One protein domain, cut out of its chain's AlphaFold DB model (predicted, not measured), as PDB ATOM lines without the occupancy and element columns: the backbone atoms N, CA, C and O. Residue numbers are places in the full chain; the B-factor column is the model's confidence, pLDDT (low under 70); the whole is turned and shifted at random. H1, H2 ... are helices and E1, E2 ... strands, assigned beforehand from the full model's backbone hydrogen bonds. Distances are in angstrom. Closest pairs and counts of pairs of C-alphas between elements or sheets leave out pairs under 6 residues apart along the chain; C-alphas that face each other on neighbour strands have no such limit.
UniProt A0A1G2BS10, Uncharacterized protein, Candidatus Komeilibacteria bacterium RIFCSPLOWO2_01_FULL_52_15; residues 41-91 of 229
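Overview. This is residues 41 to 91 of the 229 residues of an uncharacterized protein of Candidatus Komeilibacteria bacterium RIFCSPLOWO2_01_FULL_52_15 (UniProt A0A1G2BS10). A two-stranded antiparallel ribbon, E1 and E2, has helix H1 packed on it at one end of a rod-shaped whole, while residues 62 to 82, a loop with short H2, reach away from the ribbon toward the other end. The 51 printed residues hold H1, E1, H2, E2 in that order, class mixed, helices and strands. The whole is loose, radius of gyration of the C-alphas 12.5 A, spanning 39 by 19 by 15 A.

Arrangement. H1, residues 47 to 54, comes closest to E1, residues 56 to 61, at the C-alphas of Gln 51 and Cys 58, 5.9 A. Its closest C-alphas to E2, residues 83 to 90, are those of Gln 47 and Trp 84, 5.8 A. E1 and E2 are antiparallel at 143 degrees, with N 59 and O 85 within hydrogen-bond range at 2.9 A. H2, residues 72 to 76, and H1 are apart. In H1 and H2 every O i to N i+4 pair is within hydrogen-bond range.

Along the chain. H1 begins at C-alpha 47 (32.763, 20.538, 4.420) and is 10.6 A long; E1 is 14.5 A, H2 5.8 A. E2, 18.4 A, bends by 51 degrees at residue 87 and ends at C-alpha 90 (44.842, 23.383, 11.428).

Size, cuts and confidence. The farthest C-alphas, Glu 52 and Gly 69, are 39.0 A apart. The printed part has no cut and no long link. Model pLDDT is under 70 at residues 41, 48, 51 to 52, 55 to 57 and 88 to 91.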
ATOM      1  N   GLN A  41      40.145  31.642  -1.718       62.59
ATOM      2  CA  GLN A  41      40.047  30.318  -2.326       62.59
ATOM      3  C   GLN A  41      38.596  30.060  -2.718       62.59
ATOM      4  O   GLN A  41      37.674  30.342  -1.955       62.59
ATOM      5  N   THR A  42      38.402  29.531  -3.925       72.94
ATOM      6  CA  THR A  42      37.102  29.081  -4.417       72.94
ATOM      7  C   THR A  42      36.411  28.238  -3.339       72.94
ATOM      8  O   THR A  42      37.031  27.295  -2.842       72.94
ATOM      9  N   PRO A  43      35.160  28.549  -2.967       81.50
ATOM     10  CA  PRO A  43      34.467  27.837  -1.910       81.50
ATOM     11  C   PRO A  43      34.327  26.366  -2.278       81.50
ATOM     12  O   PRO A  43      33.952  26.017  -3.404       81.50
ATOM     13  N   TYR A  44      34.589  25.500  -1.308       82.69
ATOM     14  CA  TYR A  44      34.394  24.069  -1.483       82.69
ATOM     15  C   TYR A  44      32.902  23.731  -1.418       82.69
ATOM     16  O   TYR A  44      32.114  24.379  -0.718       82.69
ATOM     17  N   ARG A  45      32.505  22.696  -2.167       77.81
ATOM     18  CA  ARG A  45      31.095  22.287  -2.289       77.81
ATOM     19  C   ARG A  45      30.556  21.638  -1.021       77.81
ATOM     20  O   ARG A  45      29.364  21.749  -0.748       77.81
ATOM     21  N   SER A  46      31.418  20.981  -0.257       74.00
ATOM     22  CA  SER A  46      31.073  20.375   1.020       74.00
ATOM     23  C   SER A  46      32.170  20.627   2.051       74.00
ATOM     24  O   SER A  46      33.290  21.026   1.712       74.00
ATOM     25  N   GLN A  47      31.822  20.419   3.318       70.81
ATOM     26  CA  GLN A  47      32.763  20.538   4.420       70.81
ATOM     27  C   GLN A  47      33.902  19.529   4.252       70.81
ATOM     28  O   GLN A  47      35.062  19.867   4.458       70.81
ATOM     29  N   GLU A  48      33.573  18.311   3.829       61.09
ATOM     30  CA  GLU A  48      34.515  17.204   3.680       61.09
ATOM     31  C   GLU A  48      35.566  17.507   2.609       61.09
ATOM     32  O   GLU A  48      36.756  17.435   2.902       61.09
ATOM     33  N   ASP A  49      35.144  17.948   1.417       73.44
ATOM     34  CA  ASP A  49      36.059  18.300   0.317       73.44
ATOM     35  C   ASP A  49      37.019  19.432   0.728       73.44
ATOM     36  O   ASP A  49      38.208  19.408   0.408       73.44
ATOM     37  N   CYS A  50      36.529  20.387   1.523       78.25
ATOM     38  CA  CYS A  50      37.362  21.436   2.099       78.25
ATOM     39  C   CYS A  50      38.417  20.876   3.059       78.25
ATOM     40  O   CYS A  50      39.605  21.190   2.940       78.25
ATOM     41  N   GLN A  51      38.004  20.053   4.023       67.38
ATOM     42  CA  GLN A  51      38.895  19.559   5.073       67.38
ATOM     43  C   GLN A  51      39.920  18.559   4.528       67.38
ATOM     44  O   GLN A  51      41.080  18.604   4.937       67.38
ATOM     45  N   GLU A  52      39.538  17.717   3.565       64.69
ATOM     46  CA  GLU A  52      40.448  16.779   2.899       64.69
ATOM     47  C   GLU A  52      41.534  17.498   2.095       64.69
ATOM     48  O   GLU A  52      42.706  17.129   2.170       64.69
ATOM     49  N   ARG A  53      41.171  18.553   1.351       75.31
ATOM     50  CA  ARG A  53      42.125  19.287   0.503       75.31
ATOM     51  C   ARG A  53      43.019  20.242   1.278       75.31
ATOM     52  O   ARG A  53      44.147  20.487   0.860       75.31
ATOM     53  N   THR A  54      42.513  20.813   2.369       73.44
ATOM     54  CA  THR A  54      43.227  21.866   3.107       73.44
ATOM     55  C   THR A  54      43.896  21.364   4.381       73.44
ATOM     56  O   THR A  54      44.820  22.010   4.868       73.44
ATOM     57  N   GLY A  55      43.453  20.233   4.941       64.19
ATOM     58  CA  GLY A  55      43.932  19.738   6.234       64.19
ATOM     59  C   GLY A  55      43.616  20.673   7.409       64.19
ATOM     60  O   GLY A  55      44.217  20.535   8.482       64.19
ATOM     61  N   ALA A  56      42.704  21.628   7.207       65.75
ATOM     62  CA  ALA A  56      42.280  22.630   8.174       65.75
ATOM     63  C   ALA A  56      40.811  22.427   8.563       65.75
ATOM     64  O   ALA A  56      40.050  21.743   7.879       65.75
ATOM     65  N   ILE A  57      40.396  23.023   9.679       66.81
ATOM     66  CA  ILE A  57      38.975  23.099  10.027       66.81
ATOM     67  C   ILE A  57      38.288  24.007   9.014       66.81
ATOM     68  O   ILE A  57      38.756  25.124   8.808       66.81
ATOM     69  N   CYS A  58      37.178  23.566   8.428       73.69
ATOM     70  CA  CYS A  58      36.423  24.375   7.481       73.69
ATOM     71  C   CYS A  58      35.124  24.888   8.088       73.69
ATOM     72  O   CYS A  58      34.406  24.147   8.755       73.69
ATOM     73  N   ASN A  59      34.820  26.155   7.817       74.88
ATOM     74  CA  ASN A  59      33.599  26.812   8.256       74.88
ATOM     75  C   ASN A  59      32.771  27.200   7.037       74.88
ATOM     76  O   ASN A  59      33.318  27.670   6.035       74.88
ATOM     77  N   TYR A  60      31.457  27.028   7.138       77.44
ATOM     78  CA  TYR A  60      30.548  27.566   6.141       77.44
ATOM     79  C   TYR A  60      30.472  29.078   6.338       77.44
ATOM     80  O   TYR A  60      29.950  29.552   7.347       77.44
ATOM     81  N   GLN A  61      31.056  29.833   5.412       77.69
ATOM     82  CA  GLN A  61      30.993  31.284   5.452       77.69
ATOM     83  C   GLN A  61      29.751  31.754   4.708       77.69
ATOM     84  O   GLN A  61      29.525  31.413   3.541       77.69
ATOM     85  N   THR A  62      28.972  32.571   5.402       81.50
ATOM     86  CA  THR A  62      27.848  33.312   4.847       81.50
ATOM     87  C   THR A  62      28.054  34.800   5.096       81.50
ATOM     88  O   THR A  62      28.791  35.196   6.000       81.50
ATOM     89  N   CYS A  63      27.432  35.625   4.259       80.31
ATOM     90  CA  CYS A  63      27.409  37.071   4.434       80.31
ATOM     91  C   CYS A  63      25.956  37.537   4.363       80.31
ATOM     92  O   CYS A  63      25.516  38.168   3.405       80.31
ATOM     93  N   ASP A  64      25.185  37.115   5.364       76.88
ATOM     94  CA  ASP A  64      23.724  37.244   5.355       76.88
ATOM     95  C   ASP A  64      23.244  38.619   5.844       76.88
ATOM     96  O   ASP A  64      22.057  38.929   5.762       76.88
ATOM     97  N   TYR A  65      24.153  39.455   6.360       79.19
ATOM     98  CA  TYR A  65      23.819  40.762   6.917       79.19
ATOM     99  C   TYR A  65      24.790  41.853   6.462       79.19
ATOM    100  O   TYR A  65      25.973  41.837   6.799       79.19
ATOM    101  N   VAL A  66      24.246  42.843   5.751       82.44
ATOM    102  CA  VAL A  66      24.924  44.083   5.362       82.44
ATOM    103  C   VAL A  66      24.290  45.227   6.167       82.44
ATOM    104  O   VAL A  66      23.093  45.478   6.008       82.44
ATOM    105  N   PRO A  67      25.033  45.912   7.059       80.31
ATOM    106  CA  PRO A  67      24.493  47.013   7.850       80.31
ATOM    107  C   PRO A  67      24.000  48.176   6.970       80.31
ATOM    108  O   PRO A  67      24.562  48.411   5.896       80.31
ATOM    109  N   PRO A  68      23.019  48.976   7.432       80.38
ATOM    110  CA  PRO A  68      22.577  50.168   6.712       80.38
ATOM    111  C   PRO A  68      23.746  51.129   6.455       80.38
ATOM    112  O   PRO A  68      24.508  51.443   7.368       80.38
ATOM    113  N   GLY A  69      23.879  51.614   5.218       87.19
ATOM    114  CA  GLY A  69      24.952  52.538   4.826       87.19
ATOM    115  C   GLY A  69      26.291  51.876   4.474       87.19
ATOM    116  O   GLY A  69      27.259  52.593   4.232       87.19
ATOM    117  N   LYS A  70      26.356  50.539   4.425       85.31
ATOM    118  CA  LYS A  70      27.486  49.779   3.874       85.31
ATOM    119  C   LYS A  70      27.079  49.033   2.609       85.31
ATOM    120  O   LYS A  70      25.927  48.629   2.466       85.31
ATOM    121  N   THR A  71      28.024  48.867   1.692       82.56
ATOM    122  CA  THR A  71      27.841  48.054   0.481       82.56
ATOM    123  C   THR A  71      28.167  46.586   0.757       82.56
ATOM    124  O   THR A  71      28.887  46.263   1.704       82.56
ATOM    125  N   PHE A  72      27.623  45.679  -0.055       79.94
ATOM    126  CA  PHE A  72      27.878  44.242   0.080       79.94
ATOM    127  C   PHE A  72      29.371  43.934  -0.085       79.94
ATOM    128  O   PHE A  72      29.952  43.191   0.701       79.94
ATOM    129  N   GLU A  73      30.019  44.588  -1.044       81.44
ATOM    130  CA  GLU A  73      31.436  44.435  -1.356       81.44
ATOM    131  C   GLU A  73      32.336  44.913  -0.209       81.44
ATOM    132  O   GLU A  73      33.391  44.328   0.029       81.44
ATOM    133  N   GLU A  74      31.923  45.937   0.544       77.44
ATOM    134  CA  GLU A  74      32.647  46.400   1.734       77.44
ATOM    135  C   GLU A  74      32.531  45.440   2.922       77.44
ATOM    136  O   GLU A  74      33.448  45.372   3.741       77.44
ATOM    137  N   VAL A  75      31.401  44.744   3.062       77.00
ATOM    138  CA  VAL A  75      31.138  43.861   4.211       77.00
ATOM    139  C   VAL A  75      31.652  42.450   3.953       77.00
ATOM    140  O   VAL A  75      32.259  41.843   4.832       77.00
ATOM    141  N   CYS A  76      31.421  41.939   2.749       77.44
ATOM    142  CA  CYS A  76      31.702  40.559   2.379       77.44
ATOM    143  C   CYS A  76      33.021  40.426   1.599       77.44
ATOM    144  O   CYS A  76      33.666  39.381   1.660       77.44
ATOM    145  N   GLY A  77      33.446  41.483   0.897       80.50
ATOM    146  CA  GLY A  77      34.554  41.466  -0.060       80.50
ATOM    147  C   GLY A  77      34.071  41.337  -1.509       80.50
ATOM    148  O   GLY A  77      33.038  40.729  -1.781       80.50
ATOM    149  N   VAL A  78      34.842  41.897  -2.448       71.81
ATOM    150  CA  VAL A  78      34.502  41.999  -3.886       71.81
ATOM    151  C   VAL A  78      34.302  40.631  -4.564       71.81
ATOM    152  O   VAL A  78      33.550  40.536  -5.526       71.81
ATOM    153  N   ASP A  79      34.881  39.563  -4.011       70.88
ATOM    154  CA  ASP A  79      34.791  38.194  -4.543       70.88
ATOM    155  C   ASP A  79      34.167  37.211  -3.539       70.88
ATOM    156  O   ASP A  79      34.448  36.004  -3.552       70.88
ATOM    157  N   PHE A  80      33.341  37.717  -2.618       76.81
ATOM    158  CA  PHE A  80      32.709  36.855  -1.632       76.81
ATOM    159  C   PHE A  80      31.827  35.813  -2.307       76.81
ATOM    160  O   PHE A  80      30.886  36.119  -3.041       76.81
ATOM    161  N   SER A  81      32.092  34.556  -1.984       78.19
ATOM    162  CA  SER A  81      31.269  33.445  -2.417       78.19
ATOM    163  C   SER A  81      30.967  32.553  -1.224       78.19
ATOM    164  O   SER A  81      31.858  32.065  -0.521       78.19
ATOM    165  N   ARG A  82      29.663  32.374  -0.983       82.00
ATOM    166  CA  ARG A  82      29.171  31.507   0.085       82.00
ATOM    167  C   ARG A  82      29.675  30.087  -0.133       82.00
ATOM    168  O   ARG A  82      29.672  29.584  -1.260       82.00
ATOM    169  N   GLY A  83      30.033  29.423   0.951       82.81
ATOM    170  CA  GLY A  83      30.482  28.042   0.892       82.81
ATOM    171  C   GLY A  83      31.452  27.696   2.001       82.81
ATOM    172  O   GLY A  83      31.604  28.437   2.971       82.81
ATOM    173  N   TRP A  84      32.089  26.540   1.862       80.62
ATOM    174  CA  TRP A  84      33.053  26.065   2.841       80.62
ATOM    175  C   TRP A  84      34.418  26.685   2.581       80.62
ATOM    176  O   TRP A  84      34.936  26.603   1.469       80.62
ATOM    177  N   HIS A  85      34.990  27.277   3.625       81.88
ATOM    178  CA  HIS A  85      36.308  27.903   3.601       81.88
ATOM    179  C   HIS A  85      37.170  27.348   4.725       81.88
ATOM    180  O   HIS A  85      36.687  27.156   5.846       81.88
ATOM    181  N   ALA A  86      38.452  27.128   4.442       76.62
ATOM    182  CA  ALA A  86      39.413  26.727   5.458       76.62
ATOM    183  C   ALA A  86      39.624  27.858   6.469       76.62
ATOM    184  O   ALA A  86      39.888  29.010   6.125       76.62
ATOM    185  N   SER A  87      39.508  27.519   7.744       71.19
ATOM    186  CA  SER A  87      39.892  28.389   8.845       71.19
ATOM    187  C   SER A  87      41.412  28.399   9.012       71.19
ATOM    188  O   SER A  87      42.135  27.566   8.471       71.19
ATOM    189  N   LYS A  88      41.906  29.325   9.839       67.06
ATOM    190  CA  LYS A  88      43.320  29.368  10.242       67.06
ATOM    191  C   LYS A  88      43.697  28.269  11.241       67.06
ATOM    192  O   LYS A  88      44.859  28.177  11.625       67.06
ATOM    193  N   VAL A  89      42.725  27.487  11.709       59.81
ATOM    194  CA  VAL A  89      42.954  26.419  12.676       59.81
ATOM    195  C   VAL A  89      43.216  25.133  11.910       59.81
ATOM    196  O   VAL A  89      42.331  24.576  11.256       59.81
ATOM    197  N   GLU A  90      44.457  24.670  11.983       64.06
ATOM    198  CA  GLU A  90      44.842  23.383  11.428       64.06
ATOM    199  C   GLU A  90      44.301  22.230  12.273       64.06
ATOM    200  O   GLU A  90      44.259  22.293  13.504       64.06
ATOM    201  N   ILE A  91      43.926  21.143  11.602       61.31
ATOM    202  CA  ILE A  91      43.622  19.878  12.269       61.31
ATOM    203  C   ILE A  91      44.909  19.385  12.934       61.31
ATOM    204  O   ILE A  91      45.938  19.288  12.271       61.31
TER     205      ILE A  91